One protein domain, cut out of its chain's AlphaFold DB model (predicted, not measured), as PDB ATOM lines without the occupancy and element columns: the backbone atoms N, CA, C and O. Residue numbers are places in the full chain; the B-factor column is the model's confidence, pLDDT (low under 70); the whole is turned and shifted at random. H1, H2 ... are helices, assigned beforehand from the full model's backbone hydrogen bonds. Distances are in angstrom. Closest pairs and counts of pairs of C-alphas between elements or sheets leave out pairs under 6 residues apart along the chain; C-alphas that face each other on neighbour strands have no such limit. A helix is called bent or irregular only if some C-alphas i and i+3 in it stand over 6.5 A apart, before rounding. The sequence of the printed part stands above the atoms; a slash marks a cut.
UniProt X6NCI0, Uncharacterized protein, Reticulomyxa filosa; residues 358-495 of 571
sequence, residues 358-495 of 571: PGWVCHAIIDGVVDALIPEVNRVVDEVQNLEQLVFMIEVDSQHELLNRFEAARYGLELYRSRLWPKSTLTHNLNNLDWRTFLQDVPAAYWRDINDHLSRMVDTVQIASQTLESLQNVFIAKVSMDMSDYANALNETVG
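This is residues 358 to 495 of the 571 residues of an uncharacterized protein of Reticulomyxa filosa (UniProt X6NCI0). A long rod of three helices side by side: H4 makes most of its length, H1 and H2 fold as a hairpin along it, and residues 484 to 495 of H4 stick out. H1b, H2 and H4 form an up-and-down bundle, each running against the one before. The printed part has 138 residues with H1 to H4 in chain order, all helix, extended, radius of gyration of the C-alphas 22.3 A, spans 82 by 20 by 18 A.

H4, residues 444 to 495, touches H2, residues 396 to 429, with its residues 447 to 472 alone, at 19 degrees, a shallow tilt, opposite ways; the closest C-alphas, Thr 427 and Asn 451, are 5.3 A apart. H1, residues 358 to 393, assigned as one helix by its hydrogen bonds, is bent, C-alphas 372 and 375 being 6.7 A apart, into H1a, to 372, and H1b, from 375. H1b touches H4, closest C-alphas Val 391 and Phe 475, 6.0 A. Every O i to N i+4 pair is within hydrogen-bond range in H1a and H4.

H4 is 75.8 A long from first to last C-alpha, with C-alpha 444 at (177.994, 262.584, 217.334) and C-alpha 495 at (154.151, 236.651, 284.442).

The printed part has no cut; pLDDT is under 70 at residues 394 to 397.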
ATOM      1  N   PRO A 358     192.777 260.126 215.158       88.38
ATOM      2  CA  PRO A 358     193.003 260.430 216.571       88.38
ATOM      3  C   PRO A 358     191.704 260.494 217.385       88.38
ATOM      4  O   PRO A 358     191.643 259.959 218.489       88.38
ATOM      5  N   GLY A 359     190.635 261.066 216.818       89.25
ATOM      6  CA  GLY A 359     189.333 261.135 217.483       89.25
ATOM      7  C   GLY A 359     188.689 259.763 217.682       89.25
ATOM      8  O   GLY A 359     188.105 259.506 218.731       89.25
ATOM      9  N   TRP A 360     188.850 258.854 216.717       88.38
ATOM     10  CA  TRP A 360     188.342 257.485 216.825       88.38
ATOM     11  C   TRP A 360     189.109 256.673 217.871       88.38
ATOM     12  O   TRP A 360     188.503 255.923 218.631       88.38
ATOM     13  N   VAL A 361     190.434 256.840 217.950       89.00
ATOM     14  CA  VAL A 361     191.243 256.196 218.999       89.00
ATOM     15  C   VAL A 361     190.850 256.729 220.377       89.00
ATOM     16  O   VAL A 361     190.646 255.933 221.284       89.00
ATOM     17  N   CYS A 362     190.662 258.046 220.520       91.81
ATOM     18  CA  CYS A 362     190.171 258.656 221.760       91.81
ATOM     19  C   CYS A 362     188.822 258.054 222.187       91.81
ATOM     20  O   CYS A 362     188.684 257.602 223.322       91.81
ATOM     21  N   HIS A 363     187.870 257.955 221.252       91.38
ATOM     22  CA  HIS A 363     186.593 257.280 221.482       91.38
ATOM     23  C   HIS A 363     186.796 255.847 221.982       91.38
ATOM     24  O   HIS A 363     186.255 255.483 223.016       91.38
ATOM     25  N   ALA A 364     187.598 255.037 221.284       90.19
ATOM     26  CA  ALA A 364     187.814 253.633 221.636       90.19
ATOM     27  C   ALA A 364     188.520 253.435 222.992       90.19
ATOM     28  O   ALA A 364     188.359 252.387 223.614       90.19
ATOM     29  N   ILE A 365     189.316 254.408 223.447       91.94
ATOM     30  CA  ILE A 365     189.887 254.394 224.800       91.94
ATOM     31  C   ILE A 365     188.790 254.688 225.821       91.94
ATOM     32  O   ILE A 365     188.631 253.919 226.761       91.94
ATOM     33  N   ILE A 366     188.022 255.767 225.637       92.88
ATOM     34  CA  ILE A 366     186.958 256.162 226.575       92.88
ATOM     35  C   ILE A 366     185.903 255.058 226.691       92.88
ATOM     36  O   ILE A 366     185.540 254.692 227.804       92.88
ATOM     37  N   ASP A 367     185.476 254.492 225.565       92.31
ATOM     38  CA  ASP A 367     184.545 253.363 225.494       92.31
ATOM     39  C   ASP A 367     185.074 252.156 226.284       92.31
ATOM     40  O   ASP A 367     184.413 251.664 227.191       92.31
ATOM     41  N   GLY A 368     186.342 251.781 226.074       91.06
ATOM     42  CA  GLY A 368     186.981 250.706 226.838       91.06
ATOM     43  C   GLY A 368     187.101 250.983 228.344       91.06
ATOM     44  O   GLY A 368     187.076 250.047 229.143       91.06
ATOM     45  N   VAL A 369     187.222 252.252 228.757       92.31
ATOM     46  CA  VAL A 369     187.183 252.641 230.179       92.31
ATOM     47  C   VAL A 369     185.772 252.515 230.747       92.31
ATOM     48  O   VAL A 369     185.618 252.050 231.876       92.31
ATOM     49  N   VAL A 370     184.751 252.918 229.989       93.25
ATOM     50  CA  VAL A 370     183.343 252.797 230.390       93.25
ATOM     51  C   VAL A 370     182.933 251.328 230.486       93.25
ATOM     52  O   VAL A 370     182.386 250.928 231.511       93.25
ATOM     53  N   ASP A 371     183.301 250.504 229.508       92.00
ATOM     54  CA  ASP A 371     183.053 249.059 229.512       92.00
ATOM     55  C   ASP A 371     183.686 248.355 230.717       92.00
ATOM     56  O   ASP A 371     183.098 247.437 231.289       92.00
ATOM     57  N   ALA A 372     184.870 248.801 231.148       90.44
ATOM     58  CA  ALA A 372     185.534 248.263 232.333       90.44
ATOM     59  C   ALA A 372     184.802 248.601 233.647       90.44
ATOM     60  O   ALA A 372     184.997 247.905 234.641       90.44
ATOM     61  N   LEU A 373     183.963 249.644 233.671       91.25
ATOM     62  CA  LEU A 373     183.187 250.042 234.851       91.25
ATOM     63  C   LEU A 373     181.862 249.285 234.977       91.25
ATOM     64  O   LEU A 373     181.390 249.097 236.094       91.25
ATOM     65  N   ILE A 374     181.278 248.821 233.870       92.38
ATOM     66  CA  ILE A 374     179.996 248.098 233.866       92.38
ATOM     67  C   ILE A 374     179.985 246.894 234.831       92.38
ATOM     68  O   ILE A 374     179.106 246.845 235.693       92.38
ATOM     69  N   PRO A 375     180.925 245.923 234.755       91.94
ATOM     70  CA  PRO A 375     180.890 244.758 235.644       91.94
ATOM     71  C   PRO A 375     181.108 245.133 237.115       91.94
ATOM     72  O   PRO A 375     180.558 244.491 238.007       91.94
ATOM     73  N   GLU A 376     181.882 246.185 237.367       90.25
ATOM     74  CA  GLU A 376     182.162 246.684 238.710       90.25
ATOM     75  C   GLU A 376     180.931 247.334 239.358       90.25
ATOM     76  O   GLU A 376     180.637 247.085 240.528       90.25
ATOM     77  N   VAL A 377     180.174 248.121 238.588       93.31
ATOM     78  CA  VAL A 377     178.903 248.708 239.031       93.31
ATOM     79  C   VAL A 377     177.872 247.613 239.286       93.31
ATOM     80  O   VAL A 377     177.265 247.595 240.357       93.31
ATOM     81  N   ASN A 378     177.719 246.673 238.349       94.12
ATOM     82  CA  ASN A 378     176.770 245.566 238.487       94.12
ATOM     83  C   ASN A 378     177.037 244.757 239.757       94.12
ATOM     84  O   ASN A 378     176.111 244.491 240.505       94.12
ATOM     85  N   ARG A 379     178.305 244.474 240.080       92.31
ATOM     86  CA  ARG A 379     178.664 243.747 241.303       92.31
ATOM     87  C   ARG A 379     178.146 244.414 242.582       92.31
ATOM     88  O   ARG A 379     177.737 243.717 243.507       92.31
ATOM     89  N   VAL A 380     178.201 245.743 242.665       92.62
ATOM     90  CA  VAL A 380     177.711 246.473 243.845       92.62
ATOM     91  C   VAL A 380     176.185 246.527 243.862       92.62
ATOM     92  O   VAL A 380     175.586 246.382 244.923       92.62
ATOM     93  N   VAL A 381     175.552 246.697 242.701       95.88
ATOM     94  CA  VAL A 381     174.086 246.682 242.573       95.88
ATOM     95  C   VAL A 381     173.518 245.308 242.942       95.88
ATOM     96  O   VAL A 381     172.562 245.232 243.712       95.88
ATOM     97  N   ASP A 382     174.145 244.234 242.470       95.19
ATOM     98  CA  ASP A 382     173.779 242.855 242.794       95.19
ATOM     99  C   ASP A 382     173.913 242.589 244.302       95.19
ATOM    100  O   ASP A 382     173.080 241.901 244.885       95.19
ATOM    101  N   GLU A 383     174.906 243.179 244.980       93.69
ATOM    102  CA  GLU A 383     175.026 243.060 246.440       93.69
ATOM    103  C   GLU A 383     173.854 243.724 247.178       93.69
ATOM    104  O   GLU A 383     173.366 243.178 248.167       93.69
ATOM    105  N   VAL A 384     173.341 244.856 246.685       95.50
ATOM    106  CA  VAL A 384     172.126 245.475 247.246       95.50
ATOM    107  C   VAL A 384     170.910 244.564 247.054       95.50
ATOM    108  O   VAL A 384     170.116 244.402 247.977       95.50
ATOM    109  N   GLN A 385     170.783 243.925 245.888       93.88
ATOM    110  CA  GLN A 385     169.711 242.957 245.626       93.88
ATOM    111  C   GLN A 385     169.834 241.706 246.511       93.88
ATOM    112  O   GLN A 385     168.835 241.183 247.003       93.88
ATOM    113  N   ASN A 386     171.056 241.242 246.775       92.56
ATOM    114  CA  ASN A 386     171.294 240.147 247.714       92.56
ATOM    115  C   ASN A 386     170.887 240.547 249.138       92.56
ATOM    116  O   ASN A 386     170.228 239.771 249.833       92.56
ATOM    117  N   LEU A 387     171.239 241.764 249.568       92.50
ATOM    118  CA  LEU A 387     170.827 242.311 250.863       92.50
ATOM    119  C   LEU A 387     169.306 242.383 250.994       92.50
ATOM    120  O   LEU A 387     168.782 242.043 252.051       92.50
ATOM    121  N   GLU A 388     168.590 242.754 249.932       90.31
ATOM    122  CA  GLU A 388     167.125 242.761 249.917       90.31
ATOM    123  C   GLU A 388     166.542 241.390 250.276       90.31
ATOM    124  O   GLU A 388     165.696 241.287 251.163       90.31
ATOM    125  N   GLN A 389     167.040 240.324 249.647       88.69
ATOM    126  CA  GLN A 389     166.582 238.961 249.926       88.69
ATOM    127  C   GLN A 389     166.966 238.509 251.342       88.69
ATOM    128  O   GLN A 389     166.152 237.915 252.055       88.69
ATOM    129  N   LEU A 390     168.189 238.833 251.772       87.75
ATOM    130  CA  LEU A 390     168.706 238.480 253.093       87.75
ATOM    131  C   LEU A 390     167.886 239.130 254.212       87.75
ATOM    132  O   LEU A 390     167.535 238.438 255.165       87.75
ATOM    133  N   VAL A 391     167.507 240.410 254.091       87.25
ATOM    134  CA  VAL A 391     166.746 241.145 255.125       87.25
ATOM    135  C   VAL A 391     165.480 240.390 255.556       87.25
ATOM    136  O   VAL A 391     165.174 240.279 256.751       87.25
ATOM    137  N   PHE A 392     164.762 239.790 254.606       80.44
ATOM    138  CA  PHE A 392     163.542 239.041 254.909       80.44
ATOM    139  C   PHE A 392     163.809 237.654 255.505       80.44
ATOM    140  O   PHE A 392     163.034 237.217 256.357       80.44
ATOM    141  N   MET A 393     164.922 237.005 255.156       80.44
ATOM    142  CA  MET A 393     165.259 235.637 255.583       80.44
ATOM    143  C   MET A 393     165.987 235.532 256.934       80.44
ATOM    144  O   MET A 393     166.190 234.426 257.422       80.44
ATOM    145  N   ILE A 394     166.390 236.652 257.543       67.88
ATOM    146  CA  ILE A 394     167.198 236.647 258.778       67.88
ATOM    147  C   ILE A 394     166.512 235.958 259.958       67.88
ATOM    148  O   ILE A 394     165.385 236.317 260.310       67.88
ATOM    149  N   GLU A 395     167.286 235.073 260.596       66.19
ATOM    150  CA  GLU A 395     167.172 234.603 261.980       66.19
ATOM    151  C   GLU A 395     168.105 235.429 262.896       66.19
ATOM    152  O   GLU A 395     169.108 235.980 262.443       66.19
ATOM    153  N   VAL A 396     167.790 235.523 264.191       62.03
ATOM    154  CA  VAL A 396     168.379 236.489 265.150       62.03
ATOM    155  C   VAL A 396     169.916 236.475 265.232       62.03
ATOM    156  O   VAL A 396     170.517 237.518 265.485       62.03
ATOM    157  N   ASP A 397     170.568 235.349 264.949       63.72
ATOM    158  CA  ASP A 397     172.011 235.180 265.164       63.72
ATOM    159  C   ASP A 397     172.907 235.813 264.073       63.72
ATOM    160  O   ASP A 397     174.108 235.980 264.288       63.72
ATOM    161  N   SER A 398     172.359 236.223 262.918       70.25
ATOM    162  CA  SER A 398     173.141 236.746 261.773       70.25
ATOM    163  C   SER A 398     173.099 238.273 261.587       70.25
ATOM    164  O   SER A 398     173.628 238.808 260.608       70.25
ATOM    165  N   GLN A 399     172.526 239.018 262.540       76.62
ATOM    166  CA  GLN A 399     172.312 240.471 262.419       76.62
ATOM    167  C   GLN A 399     173.612 241.287 262.259       76.62
ATOM    168  O   GLN A 399     173.637 242.278 261.527       76.62
ATOM    169  N   HIS A 400     174.708 240.875 262.906       81.31
ATOM    170  CA  HIS A 400     175.994 241.581 262.823       81.31
ATOM    171  C   HIS A 400     176.676 241.444 261.458       81.31
ATOM    172  O   HIS A 400     177.281 242.401 260.975       81.31
ATOM    173  N   GLU A 401     176.573 240.276 260.821       84.50
ATOM    174  CA  GLU A 401     177.135 240.067 259.485       84.50
ATOM    175  C   GLU A 401     176.441 240.974 258.467       84.50
ATOM    176  O   GLU A 401     177.096 241.630 257.657       84.50
ATOM    177  N   LEU A 402     175.115 241.065 258.556       86.44
ATOM    178  CA  LEU A 402     174.323 241.891 257.661       86.44
ATOM    179  C   LEU A 402     174.667 243.379 257.787       86.44
ATOM    180  O   LEU A 402     174.780 244.060 256.772       86.44
ATOM    181  N   LEU A 403     174.883 243.885 259.006       88.62
ATOM    182  CA  LEU A 403     175.310 245.273 259.219       88.62
ATOM    183  C   LEU A 403     176.642 245.578 258.520       88.62
ATOM    184  O   LEU A 403     176.766 246.617 257.872       88.62
ATOM    185  N   ASN A 404     177.605 244.655 258.585       90.38
ATOM    186  CA  ASN A 404     178.879 244.807 257.878       90.38
ATOM    187  C   ASN A 404     178.685 244.796 256.354       90.38
ATOM    188  O   ASN A 404     179.329 245.567 255.642       90.38
ATOM    189  N   ARG A 405     177.776 243.959 255.838       91.06
ATOM    190  CA  ARG A 405     177.436 243.946 254.406       91.06
ATOM    191  C   ARG A 405     176.722 245.225 253.963       91.06
ATOM    192  O   ARG A 405     177.065 245.760 252.913       91.06
ATOM    193  N   PHE A 406     175.811 245.773 254.772       92.62
ATOM    194  CA  PHE A 406     175.208 247.092 254.538       92.62
ATOM    195  C   PHE A 406     176.274 248.187 254.441       92.62
ATOM    196  O   PHE A 406     176.225 249.022 253.537       92.62
ATOM    197  N   GLU A 407     177.258 248.182 255.345       92.12
ATOM    198  CA  GLU A 407     178.359 249.143 255.310       92.12
ATOM    199  C   GLU A 407     179.219 248.985 254.048       92.12
ATOM    200  O   GLU A 407     179.505 249.981 253.379       92.12
ATOM    201  N   ALA A 408     179.579 247.750 253.688       91.94
ATOM    202  CA  ALA A 408     180.358 247.456 252.488       91.94
ATOM    203  C   ALA A 408     179.621 247.872 251.203       91.94
ATOM    204  O   ALA A 408     180.220 248.506 250.331       91.94
ATOM    205  N   ALA A 409     178.319 247.581 251.104       93.88
ATOM    206  CA  ALA A 409     177.479 247.991 249.981       93.88
ATOM    207  C   ALA A 409     177.378 249.521 249.888       93.88
ATOM    208  O   ALA A 409     177.594 250.087 248.816       93.88
ATOM    209  N   ARG A 410     177.149 250.212 251.014       94.75
ATOM    210  CA  ARG A 410     177.104 251.682 251.067       94.75
ATOM    211  C   ARG A 410     178.424 252.301 250.614       94.75
ATOM    212  O   ARG A 410     178.424 253.236 249.817       94.75
ATOM    213  N   TYR A 411     179.547 251.774 251.104       93.69
ATOM    214  CA  TYR A 411     180.873 252.222 250.686       93.69
ATOM    215  C   TYR A 411     181.093 252.004 249.184       93.69
ATOM    216  O   TYR A 411     181.552 252.914 248.496       93.69
ATOM    217  N   GLY A 412     180.729 250.828 248.660       92.12
ATOM    218  CA  GLY A 412     180.830 250.513 247.236       92.12
ATOM    219  C   GLY A 412     180.009 251.461 246.360       92.12
ATOM    220  O   GLY A 412     180.526 251.977 245.368       92.12
ATOM    221  N   LEU A 413     178.760 251.741 246.739       94.62
ATOM    222  CA  LEU A 413     177.879 252.645 245.994       94.62
ATOM    223  C   LEU A 413     178.432 254.069 245.955       94.62
ATOM    224  O   LEU A 413     178.520 254.656 244.877       94.62
ATOM    225  N   GLU A 414     178.868 254.607 247.095       92.50
ATOM    226  CA  GLU A 414     179.442 255.956 247.151       92.50
ATOM    227  C   GLU A 414     180.758 256.040 246.363       92.50
ATOM    228  O   GLU A 414     181.008 256.998 245.625       92.50
ATOM    229  N   LEU A 415     181.582 254.990 246.439       92.06
ATOM    230  CA  LEU A 415     182.815 254.893 245.669       92.06
ATOM    231  C   LEU A 415     182.534 254.963 244.162       92.06
ATOM    232  O   LEU A 415     183.162 255.762 243.466       92.06
ATOM    233  N   TYR A 416     181.589 254.175 243.644       92.44
ATOM    234  CA  TYR A 416     181.270 254.195 242.214       92.44
ATOM    235  C   TYR A 416     180.512 255.452 241.794       92.44
ATOM    236  O   TYR A 416     180.818 255.999 240.736       92.44
ATOM    237  N   ARG A 417     179.634 255.996 242.639       92.56
ATOM    238  CA  ARG A 417     179.006 257.306 242.420       92.56
ATOM    239  C   ARG A 417     180.062 258.394 242.207       92.56
ATOM    240  O   ARG A 417     180.017 259.104 241.200       92.56
ATOM    241  N   SER A 418     181.050 258.480 243.101       90.44
ATOM    242  CA  SER A 418     182.129 259.476 243.017       90.44
ATOM    243  C   SER A 418     183.020 259.309 241.776       90.44
ATOM    244  O   SER A 418     183.566 260.292 241.272       90.44
ATOM    245  N   ARG A 419     183.141 258.085 241.241       90.94
ATOM    246  CA  ARG A 419     183.912 257.771 240.024       90.94
ATOM    247  C   ARG A 419     183.147 258.024 238.732       90.94
ATOM    248  O   ARG A 419     183.761 258.397 237.740       90.94
ATOM    249  N   LEU A 420     181.841 257.777 238.719       93.44
ATOM    250  CA  LEU A 420     181.009 257.884 237.520       93.44
ATOM    251  C   LEU A 420     180.591 259.328 237.233       93.44
ATOM    252  O   LEU A 420     180.530 259.726 236.070       93.44
ATOM    253  N   TRP A 421     180.338 260.129 238.271       91.38
ATOM    254  CA  TRP A 421     179.820 261.491 238.109       91.38
ATOM    255  C   TRP A 421     180.733 262.420 237.283       91.38
ATOM    256  O   TRP A 421     180.239 263.057 236.342       91.38
ATOM    257  N   PRO A 422     182.058 262.492 237.545       91.69
ATOM    258  CA  PRO A 422     182.954 263.308 236.728       91.69
ATOM    259  C   PRO A 422     182.969 262.833 235.274       91.69
ATOM    260  O   PRO A 422     182.870 263.650 234.366       91.69
ATOM    261  N   LYS A 423     182.988 261.513 235.048       92.12
ATOM    262  CA  LYS A 423     182.979 260.910 233.707       92.12
ATOM    263  C   LYS A 423     181.742 261.288 232.914       92.12
ATOM    264  O   LYS A 423     181.888 261.741 231.787       92.12
ATOM    265  N   SER A 424     180.557 261.161 233.515       91.25
ATOM    266  CA  SER A 424     179.288 261.546 232.886       91.25
ATOM    267  C   SER A 424     179.296 263.026 232.485       91.25
ATOM    268  O   SER A 424     178.950 263.376 231.359       91.25
ATOM    269  N   THR A 425     179.810 263.901 233.355       88.81
ATOM    270  CA  THR A 425     179.929 265.337 233.050       88.81
ATOM    271  C   THR A 425     180.912 265.595 231.897       88.81
ATOM    272  O   THR A 425     180.635 266.394 231.000       88.81
ATOM    273  N   LEU A 426     182.053 264.896 231.875       89.94
ATOM    274  CA  LEU A 426     183.054 265.008 230.808       89.94
ATOM    275  C   LEU A 426     182.502 264.530 229.461       89.94
ATOM    276  O   LEU A 426     182.661 265.221 228.454       89.94
ATOM    277  N   THR A 427     181.816 263.386 229.429       87.38
ATOM    278  CA  THR A 427     181.213 262.850 228.200       87.38
ATOM    279  C   THR A 427     180.033 263.678 227.720       87.38
ATOM    280  O   THR A 427     179.822 263.797 226.513       87.38
ATOM    281  N   HIS A 428     179.314 264.328 228.636       88.12
ATOM    282  CA  HIS A 428     178.300 265.306 228.278       88.12
ATOM    283  C   HIS A 428     178.924 266.511 227.560       88.12
ATOM    284  O   HIS A 428     178.449 266.903 226.496       88.12
ATOM    285  N   ASN A 429     180.045 267.041 228.062       86.62
ATOM    286  CA  ASN A 429     180.756 268.147 227.410       86.62
ATOM    287  C   ASN A 429     181.316 267.762 226.032       86.62
ATOM    288  O   ASN A 429     181.268 268.571 225.107       86.62
ATOM    289  N   LEU A 430     181.756 266.512 225.847       85.00
ATOM    290  CA  LEU A 430     182.167 265.979 224.538       85.00
ATOM    291  C   LEU A 430     181.025 265.933 223.507       85.00
ATOM    292  O   LEU A 430     181.285 265.770 222.310       85.00
ATOM    293  N   ASN A 431     179.763 266.092 223.928       80.06
ATOM    294  CA  ASN A 431     178.642 266.218 223.001       80.06
ATOM    295  C   ASN A 431     178.502 267.605 222.364       80.06
ATOM    296  O   ASN A 431     177.910 267.711 221.285       80.06
ATOM    297  N   ASN A 432     179.090 268.635 222.971       82.75
ATOM    298  CA  ASN A 432     179.057 270.002 222.465       82.75
ATOM    299  C   ASN A 432     180.007 270.174 221.265       82.75
ATOM    300  O   ASN A 432     181.080 269.571 221.210       82.75
ATOM    301  N   LEU A 433     179.620 271.002 220.284       71.94
ATOM    302  CA  LEU A 433     180.387 271.166 219.040       71.94
ATOM    303  C   LEU A 433     181.788 271.751 219.263       71.94
ATOM    304  O   LEU A 433     182.725 271.306 218.601       71.94
ATOM    305  N   ASP A 434     181.943 272.683 220.202       74.81
ATOM    306  CA  ASP A 434     183.217 273.376 220.444       74.81
ATOM    307  C   ASP A 434     184.327 272.391 220.851       74.81
ATOM    308  O   ASP A 434     185.438 272.405 220.311       74.81
ATOM    309  N   TRP A 435     183.970 271.430 221.708       72.00
ATOM    310  CA  TRP A 435     184.834 270.350 222.198       72.00
ATOM    311  C   TRP A 435     185.151 269.300 221.133       72.00
ATOM    312  O   TRP A 435     186.139 268.573 221.241       72.00
ATOM    313  N   ARG A 436     184.368 269.254 220.051       71.38
ATOM    314  CA  ARG A 436     184.564 268.312 218.947       71.38
ATOM    315  C   ARG A 436     185.494 268.817 217.859       71.38
ATOM    316  O   ARG A 436     185.727 268.072 216.916       71.38
ATOM    317  N   THR A 437     186.090 270.002 217.978       79.56
ATOM    318  CA  THR A 437     187.044 270.532 216.981       79.56
ATOM    319  C   THR A 437     188.167 269.539 216.636       79.56
ATOM    320  O   THR A 437     188.557 269.418 215.474       79.56
ATOM    321  N   PHE A 438     188.637 268.763 217.621       81.25
ATOM    322  CA  PHE A 438     189.657 267.717 217.453       81.25
ATOM    323  C   PHE A 438     189.082 266.295 217.292       81.25
ATOM    324  O   PHE A 438     189.837 265.348 217.094       81.25
ATOM    325  N   LEU A 439     187.754 266.142 217.350       82.88
ATOM    326  CA  LEU A 439     187.031 264.861 217.363       82.88
ATOM    327  C   LEU A 439     185.993 264.731 216.231       82.88
ATOM    328  O   LEU A 439     185.170 263.817 216.261       82.88
ATOM    329  N   GLN A 440     186.021 265.618 215.229       79.00
ATOM    330  CA  GLN A 440     185.020 265.687 214.147       79.00
ATOM    331  C   GLN A 440     184.909 264.398 213.320       79.00
ATOM    332  O   GLN A 440     183.869 264.133 212.723       79.00
ATOM    333  N   ASP A 441     185.967 263.588 213.301       81.56
ATOM    334  CA  ASP A 441     186.018 262.337 212.542       81.56
ATOM    335  C   ASP A 441     185.105 261.241 213.125       81.56
ATOM    336  O   ASP A 441     184.828 260.243 212.458       81.56
ATOM    337  N   VAL A 442     184.637 261.407 214.368       85.00
ATOM    338  CA  VAL A 442     183.717 260.478 215.031       85.00
ATOM    339  C   VAL A 442     182.309 261.075 215.047       85.00
ATOM    340  O   VAL A 442     182.112 262.162 215.598       85.00
ATOM    341  N   PRO A 443     181.299 260.371 214.498       87.69
ATOM    342  CA  PRO A 443     179.928 260.860 214.513       87.69
ATOM    343  C   PRO A 443     179.406 261.110 215.930       87.69
ATOM    344  O   PRO A 443     179.641 260.331 216.851       87.69
ATOM    345  N   ALA A 444     178.600 262.162 216.072       87.00
ATOM    346  CA  ALA A 444     177.994 262.584 217.334       87.00
ATOM    347  C   ALA A 444     177.249 261.476 218.098       87.00
ATOM    348  O   ALA A 444     177.170 261.526 219.323       87.00
ATOM    349  N   ALA A 445     176.674 260.514 217.370       89.69
ATOM    350  CA  ALA A 445     175.905 259.412 217.934       89.69
ATOM    351  C   ALA A 445     176.752 258.489 218.823       89.69
ATOM    352  O   ALA A 445     176.254 258.030 219.840       89.69
ATOM    353  N   TYR A 446     178.026 258.279 218.481       90.12
ATOM    354  CA  TYR A 446     178.931 257.430 219.256       90.12
ATOM    355  C   TYR A 446     179.248 258.038 220.631       90.12
ATOM    356  O   TYR A 446     179.143 257.377 221.654       90.12
ATOM    357  N   TRP A 447     179.534 259.343 220.675       90.38
ATOM    358  CA  TRP A 447     179.730 260.068 221.936       90.38
ATOM    359  C   TRP A 447     178.473 260.095 222.809       90.38
ATOM    360  O   TRP A 447     178.562 260.033 224.035       90.38
ATOM    361  N   ARG A 448     177.296 260.176 222.174       91.00
ATOM    362  CA  ARG A 448     176.014 260.108 222.875       91.00
ATOM    363  C   ARG A 448     175.809 258.743 223.521       91.00
ATOM    364  O   ARG A 448     175.407 258.711 224.672       91.00
ATOM    365  N   ASP A 449     176.141 257.659 222.828       93.12
ATOM    366  CA  ASP A 449     176.004 256.299 223.361       93.12
ATOM    367  C   ASP A 449     176.855 256.085 224.624       93.12
ATOM    368  O   ASP A 449     176.334 255.665 225.657       93.12
ATOM    369  N   ILE A 450     178.124 256.518 224.599       93.81
ATOM    370  CA  ILE A 450     179.010 256.504 225.778       93.81
ATOM    371  C   ILE A 450     178.395 257.304 226.934       93.81
ATOM    372  O   ILE A 450     178.376 256.850 228.082       93.81
ATOM    373  N   ASN A 451     177.898 258.509 226.647       93.25
ATOM    374  CA  ASN A 451     177.275 259.343 227.666       93.25
ATOM    375  C   ASN A 451     176.011 258.688 228.238       93.25
ATOM    376  O   ASN A 451     175.814 258.712 229.448       93.25
ATOM    377  N   ASP A 452     175.181 258.078 227.394       93.75
ATOM    378  CA  ASP A 452     173.969 257.385 227.822       93.75
ATOM    379  C   ASP A 452     174.314 256.163 228.686       93.75
ATOM    380  O   ASP A 452     173.621 255.900 229.666       93.75
ATOM    381  N   HIS A 453     175.401 255.444 228.382       93.38
ATOM    382  CA  HIS A 453     175.905 254.339 229.209       93.38
ATOM    383  C   HIS A 453     176.332 254.828 230.595       93.38
ATOM    384  O   HIS A 453     175.917 254.263 231.608       93.38
ATOM    385  N   LEU A 454     177.106 255.913 230.655       94.69
ATOM    386  CA  LEU A 454     177.527 256.520 231.918       94.69
ATOM    387  C   LEU A 454     176.347 257.049 232.731       94.69
ATOM    388  O   LEU A 454     176.261 256.753 233.920       94.69
ATOM    389  N   SER A 455     175.430 257.789 232.107       94.06
ATOM    390  CA  SER A 455     174.241 258.315 232.781       94.06
ATOM    391  C   SER A 455     173.365 257.191 233.327       94.06
ATOM    392  O   SER A 455     172.997 257.231 234.496       94.06
ATOM    393  N   ARG A 456     173.131 256.125 232.547       95.06
ATOM    394  CA  ARG A 456     172.400 254.941 233.027       95.06
ATOM    395  C   ARG A 456     173.074 254.301 234.241       95.06
ATOM    396  O   ARG A 456     172.378 253.916 235.178       95.06
ATOM    397  N   MET A 457     174.405 254.203 234.264       95.94
ATOM    398  CA  MET A 457     175.122 253.676 235.432       95.94
ATOM    399  C   MET A 457     175.001 254.597 236.650       95.94
ATOM    400  O   MET A 457     174.780 254.104 237.753       95.94
ATOM    401  N   VAL A 458     175.106 255.919 236.466       95.75
ATOM    402  CA  VAL A 458     174.912 256.903 237.548       95.75
ATOM    403  C   VAL A 458     173.516 256.768 238.154       95.75
ATOM    404  O   VAL A 458     173.392 256.673 239.375       95.75
ATOM    405  N   ASP A 459     172.486 256.694 237.311       95.62
ATOM    406  CA  ASP A 459     171.099 256.527 237.748       95.62
ATOM    407  C   ASP A 459     170.898 255.186 238.463       95.62
ATOM    408  O   ASP A 459     170.267 255.130 239.516       95.62
ATOM    409  N   THR A 460     171.493 254.106 237.949       96.31
ATOM    410  CA  THR A 460     171.402 252.774 238.571       96.31
ATOM    411  C   THR A 460     172.035 252.761 239.965       96.31
ATOM    412  O   THR A 460     171.429 252.259 240.909       96.31
ATOM    413  N   VAL A 461     173.221 253.358 240.130       96.56
ATOM    414  CA  VAL A 461     173.882 253.487 241.442       96.56
ATOM    415  C   VAL A 461     173.055 254.359 242.388       96.56
ATOM    416  O   VAL A 461     172.932 254.039 243.570       96.56
ATOM    417  N   GLN A 462     172.447 255.436 241.883       95.62
ATOM    418  CA  GLN A 462     171.569 256.297 242.674       95.62
ATOM    419  C   GLN A 462     170.328 255.544 243.173       95.62
ATOM    420  O   GLN A 462     169.997 255.638 244.356       95.62
ATOM    421  N   ILE A 463     169.663 254.786 242.299       96.44
ATOM    422  CA  ILE A 463     168.508 253.954 242.656       96.44
ATOM    423  C   ILE A 463     168.929 252.900 243.684       96.44
ATOM    424  O   ILE A 463     168.277 252.761 244.713       96.44
ATOM    425  N   ALA A 464     170.053 252.212 243.465       96.81
ATOM    426  CA  ALA A 464     170.566 251.216 244.401       96.81
ATOM    427  C   ALA A 464     170.885 251.816 245.785       96.81
ATOM    428  O   ALA A 464     170.605 251.179 246.798       96.81
ATOM    429  N   SER A 465     171.391 253.053 245.852       96.19
ATOM    430  CA  SER A 465     171.598 253.770 247.122       96.19
ATOM    431  C   SER A 465     170.289 254.035 247.858       96.19
ATOM    432  O   SER A 465     170.201 253.780 249.056       96.19
ATOM    433  N   GLN A 466     169.254 254.486 247.148       96.06
ATOM    434  CA  GLN A 466     167.931 254.713 247.739       96.06
ATOM    435  C   GLN A 466     167.290 253.404 248.211       96.06
ATOM    436  O   GLN A 466     166.703 253.350 249.292       96.06
ATOM    437  N   THR A 467     167.440 252.330 247.433       95.81
ATOM    438  CA  THR A 467     167.000 250.990 247.832       95.81
ATOM    439  C   THR A 467     167.738 250.534 249.086       95.81
ATOM    440  O   THR A 467     167.091 250.093 250.028       95.81
ATOM    441  N   LEU A 468     169.062 250.702 249.161       95.81
ATOM    442  CA  LEU A 468     169.853 250.325 250.335       95.81
ATOM    443  C   LEU A 468     169.417 251.081 251.601       95.81
ATOM    444  O   LEU A 468     169.273 250.468 252.658       95.81
ATOM    445  N   GLU A 469     169.161 252.388 251.497       94.38
ATOM    446  CA  GLU A 469     168.633 253.202 252.602       94.38
ATOM    447  C   GLU A 469     167.250 252.714 253.059       94.38
ATOM    448  O   GLU A 469     166.991 252.567 254.257       94.38
ATOM    449  N   SER A 470     166.362 252.408 252.108       94.56
ATOM    450  CA  SER A 470     165.045 251.829 252.394       94.56
ATOM    451  C   SER A 470     165.165 250.470 253.095       94.56
ATOM    452  O   SER A 470     164.536 250.244 254.131       94.56
ATOM    453  N   LEU A 471     166.039 249.590 252.599       93.12
ATOM    454  CA  LEU A 471     166.301 248.273 253.182       93.12
ATOM    455  C   LEU A 471     166.873 248.365 254.594       93.12
ATOM    456  O   LEU A 471     166.493 247.571 255.452       93.12
ATOM    457  N   GLN A 472     167.735 249.345 254.866       91.81
ATOM    458  CA  GLN A 472     168.250 249.579 256.211       91.81
ATOM    459  C   GLN A 472     167.117 249.945 257.186       91.81
ATOM    460  O   GLN A 472     167.084 249.440 258.309       91.81
ATOM    461  N   ASN A 473     166.154 250.765 256.757       91.94
ATOM    462  CA  ASN A 473     164.981 251.099 257.572       91.94
ATOM    463  C   ASN A 473     164.076 249.883 257.805       91.94
ATOM    464  O   ASN A 473     163.625 249.660 258.930       91.94
ATOM    465  N   VAL A 474     163.843 249.069 256.769       91.25
ATOM    466  CA  VAL A 474     163.086 247.810 256.883       91.25
ATOM    467  C   VAL A 474     163.779 246.846 257.844       91.25
ATOM    468  O   VAL A 474     163.121 246.257 258.700       91.25
ATOM    469  N   PHE A 475     165.104 246.725 257.762       90.62
ATOM    470  CA  PHE A 475     165.894 245.904 258.672       90.62
ATOM    471  C   PHE A 475     165.738 246.360 260.129       90.62
ATOM    472  O   PHE A 475     165.413 245.545 260.990       90.62
ATOM    473  N   ILE A 476     165.883 247.660 260.409       90.50
ATOM    474  CA  ILE A 476     165.689 248.212 261.761       90.50
ATOM    475  C   ILE A 476     164.261 247.951 262.262       90.50
ATOM    476  O   ILE A 476     164.072 247.576 263.420       90.50
ATOM    477  N   ALA A 477     163.252 248.116 261.401       90.69
ATOM    478  CA  ALA A 477     161.862 247.845 261.750       90.69
ATOM    479  C   ALA A 477     161.630 246.364 262.090       90.69
ATOM    480  O   ALA A 477     160.983 246.072 263.096       90.69
ATOM    481  N   LYS A 478     162.201 245.439 261.306       88.38
ATOM    482  CA  LYS A 478     162.142 243.996 261.572       88.38
ATOM    483  C   LYS A 478     162.799 243.651 262.909       88.38
ATOM    484  O   LYS A 478     162.159 243.034 263.749       88.38
ATOM    485  N   VAL A 479     164.019 244.132 263.152       87.81
ATOM    486  CA  VAL A 479     164.729 243.904 264.426       87.81
ATOM    487  C   VAL A 479     163.934 244.456 265.616       87.81
ATOM    488  O   VAL A 479     163.861 243.820 266.665       87.81
ATOM    489  N   SER A 480     163.304 245.622 265.462       88.94
ATOM    490  CA  SER A 480     162.438 246.210 266.492       88.94
ATOM    491  C   SER A 480     161.193 245.356 266.765       88.94
ATOM    492  O   SER A 480     160.820 245.155 267.923       88.94
ATOM    493  N   MET A 481     160.569 244.818 265.713       89.00
ATOM    494  CA  MET A 481     159.429 243.908 265.828       89.00
ATOM    495  C   MET A 481     159.825 242.611 266.541       89.00
ATOM    496  O   MET A 481     159.178 242.255 267.525       89.00
ATOM    497  N   ASP A 482     160.927 241.983 266.130       87.31
ATOM    498  CA  ASP A 482     161.455 240.778 266.774       87.31
ATOM    499  C   ASP A 482     161.729 241.051 268.262       87.31
ATOM    500  O   ASP A 482     161.273 240.313 269.134       87.31
ATOM    501  N   MET A 483     162.395 242.166 268.584       87.56
ATOM    502  CA  MET A 483     162.673 242.566 269.967       87.56
ATOM    503  C   MET A 483     161.392 242.774 270.789       87.56
ATOM    504  O   MET A 483     161.338 242.397 271.961       87.56
ATOM    505  N   SER A 484     160.347 243.352 270.191       90.44
ATOM    506  CA  SER A 484     159.031 243.501 270.820       90.44
ATOM    507  C   SER A 484     158.378 242.141 271.095       90.44
ATOM    508  O   SER A 484     157.841 241.924 272.185       90.44
ATOM    509  N   ASP A 485     158.460 241.200 270.155       89.75
ATOM    510  CA  ASP A 485     157.927 239.847 270.321       89.75
ATOM    511  C   ASP A 485     158.682 239.072 271.410       89.75
ATOM    512  O   ASP A 485     158.049 238.477 272.291       89.75
ATOM    513  N   TYR A 486     160.014 239.179 271.453       89.25
ATOM    514  CA  TYR A 486     160.826 238.648 272.551       89.25
ATOM    515  C   TYR A 486     160.462 239.287 273.892       89.25
ATOM    516  O   TYR A 486     160.274 238.573 274.877       89.25
ATOM    517  N   ALA A 487     160.305 240.611 273.954       89.88
ATOM    518  CA  ALA A 487     159.904 241.301 275.176       89.88
ATOM    519  C   ALA A 487     158.512 240.856 275.658       89.88
ATOM    520  O   ALA A 487     158.301 240.664 276.857       89.88
ATOM    521  N   ASN A 488     157.566 240.635 274.741       90.50
ATOM    522  CA  ASN A 488     156.236 240.119 275.063       90.50
ATOM    523  C   ASN A 488     156.290 238.681 275.594       90.50
ATOM    524  O   ASN A 488     155.660 238.388 276.613       90.50
ATOM    525  N   ALA A 489     157.069 237.804 274.959       90.00
ATOM    526  CA  ALA A 489     157.273 236.432 275.420       90.00
ATOM    527  C   ALA A 489     157.979 236.384 276.789       90.00
ATOM    528  O   ALA A 489     157.598 235.610 277.673       90.00
ATOM    529  N   LEU A 490     158.969 237.253 277.010       90.38
ATOM    530  CA  LEU A 490     159.628 237.418 278.307       90.38
ATOM    531  C   LEU A 490     158.643 237.908 279.374       90.38
ATOM    532  O   LEU A 490     158.570 237.326 280.453       90.38
ATOM    533  N   ASN A 491     157.818 238.909 279.071       88.94
ATOM    534  CA  ASN A 491     156.780 239.377 279.990       88.94
ATOM    535  C   ASN A 491     155.765 238.276 280.322       88.94
ATOM    536  O   ASN A 491     155.342 238.152 281.471       88.94
ATOM    537  N   GLU A 492     155.389 237.445 279.347       88.50
ATOM    538  CA  GLU A 492     154.496 236.312 279.579       88.50
ATOM    539  C   GLU A 492     155.138 235.244 280.477       88.50
ATOM    540  O   GLU A 492     154.514 234.781 281.435       88.50
ATOM    541  N   THR A 493     156.387 234.861 280.207       89.62
ATOM    542  CA  THR A 493     157.110 233.858 281.006       89.62
ATOM    543  C   THR A 493     157.369 234.342 282.434       89.62
ATOM    544  O   THR A 493     157.087 233.606 283.384       89.62
ATOM    545  N   VAL A 494     157.799 235.596 282.609       89.50
ATOM    546  CA  VAL A 494     157.940 236.243 283.924       89.50
ATOM    547  C   VAL A 494     156.589 236.337 284.629       89.50
ATOM    548  O   VAL A 494     156.505 236.052 285.823       89.50
ATOM    549  N   GLY A 495     155.511 236.651 283.905       87.00
ATOM    550  CA  GLY A 495     154.151 236.651 284.442       87.00
ATOM    551  C   GLY A 495     153.741 235.281 284.992       87.00
ATOM    552  O   GLY A 495     153.268 235.188 286.124       87.00
TER     553      GLY A 495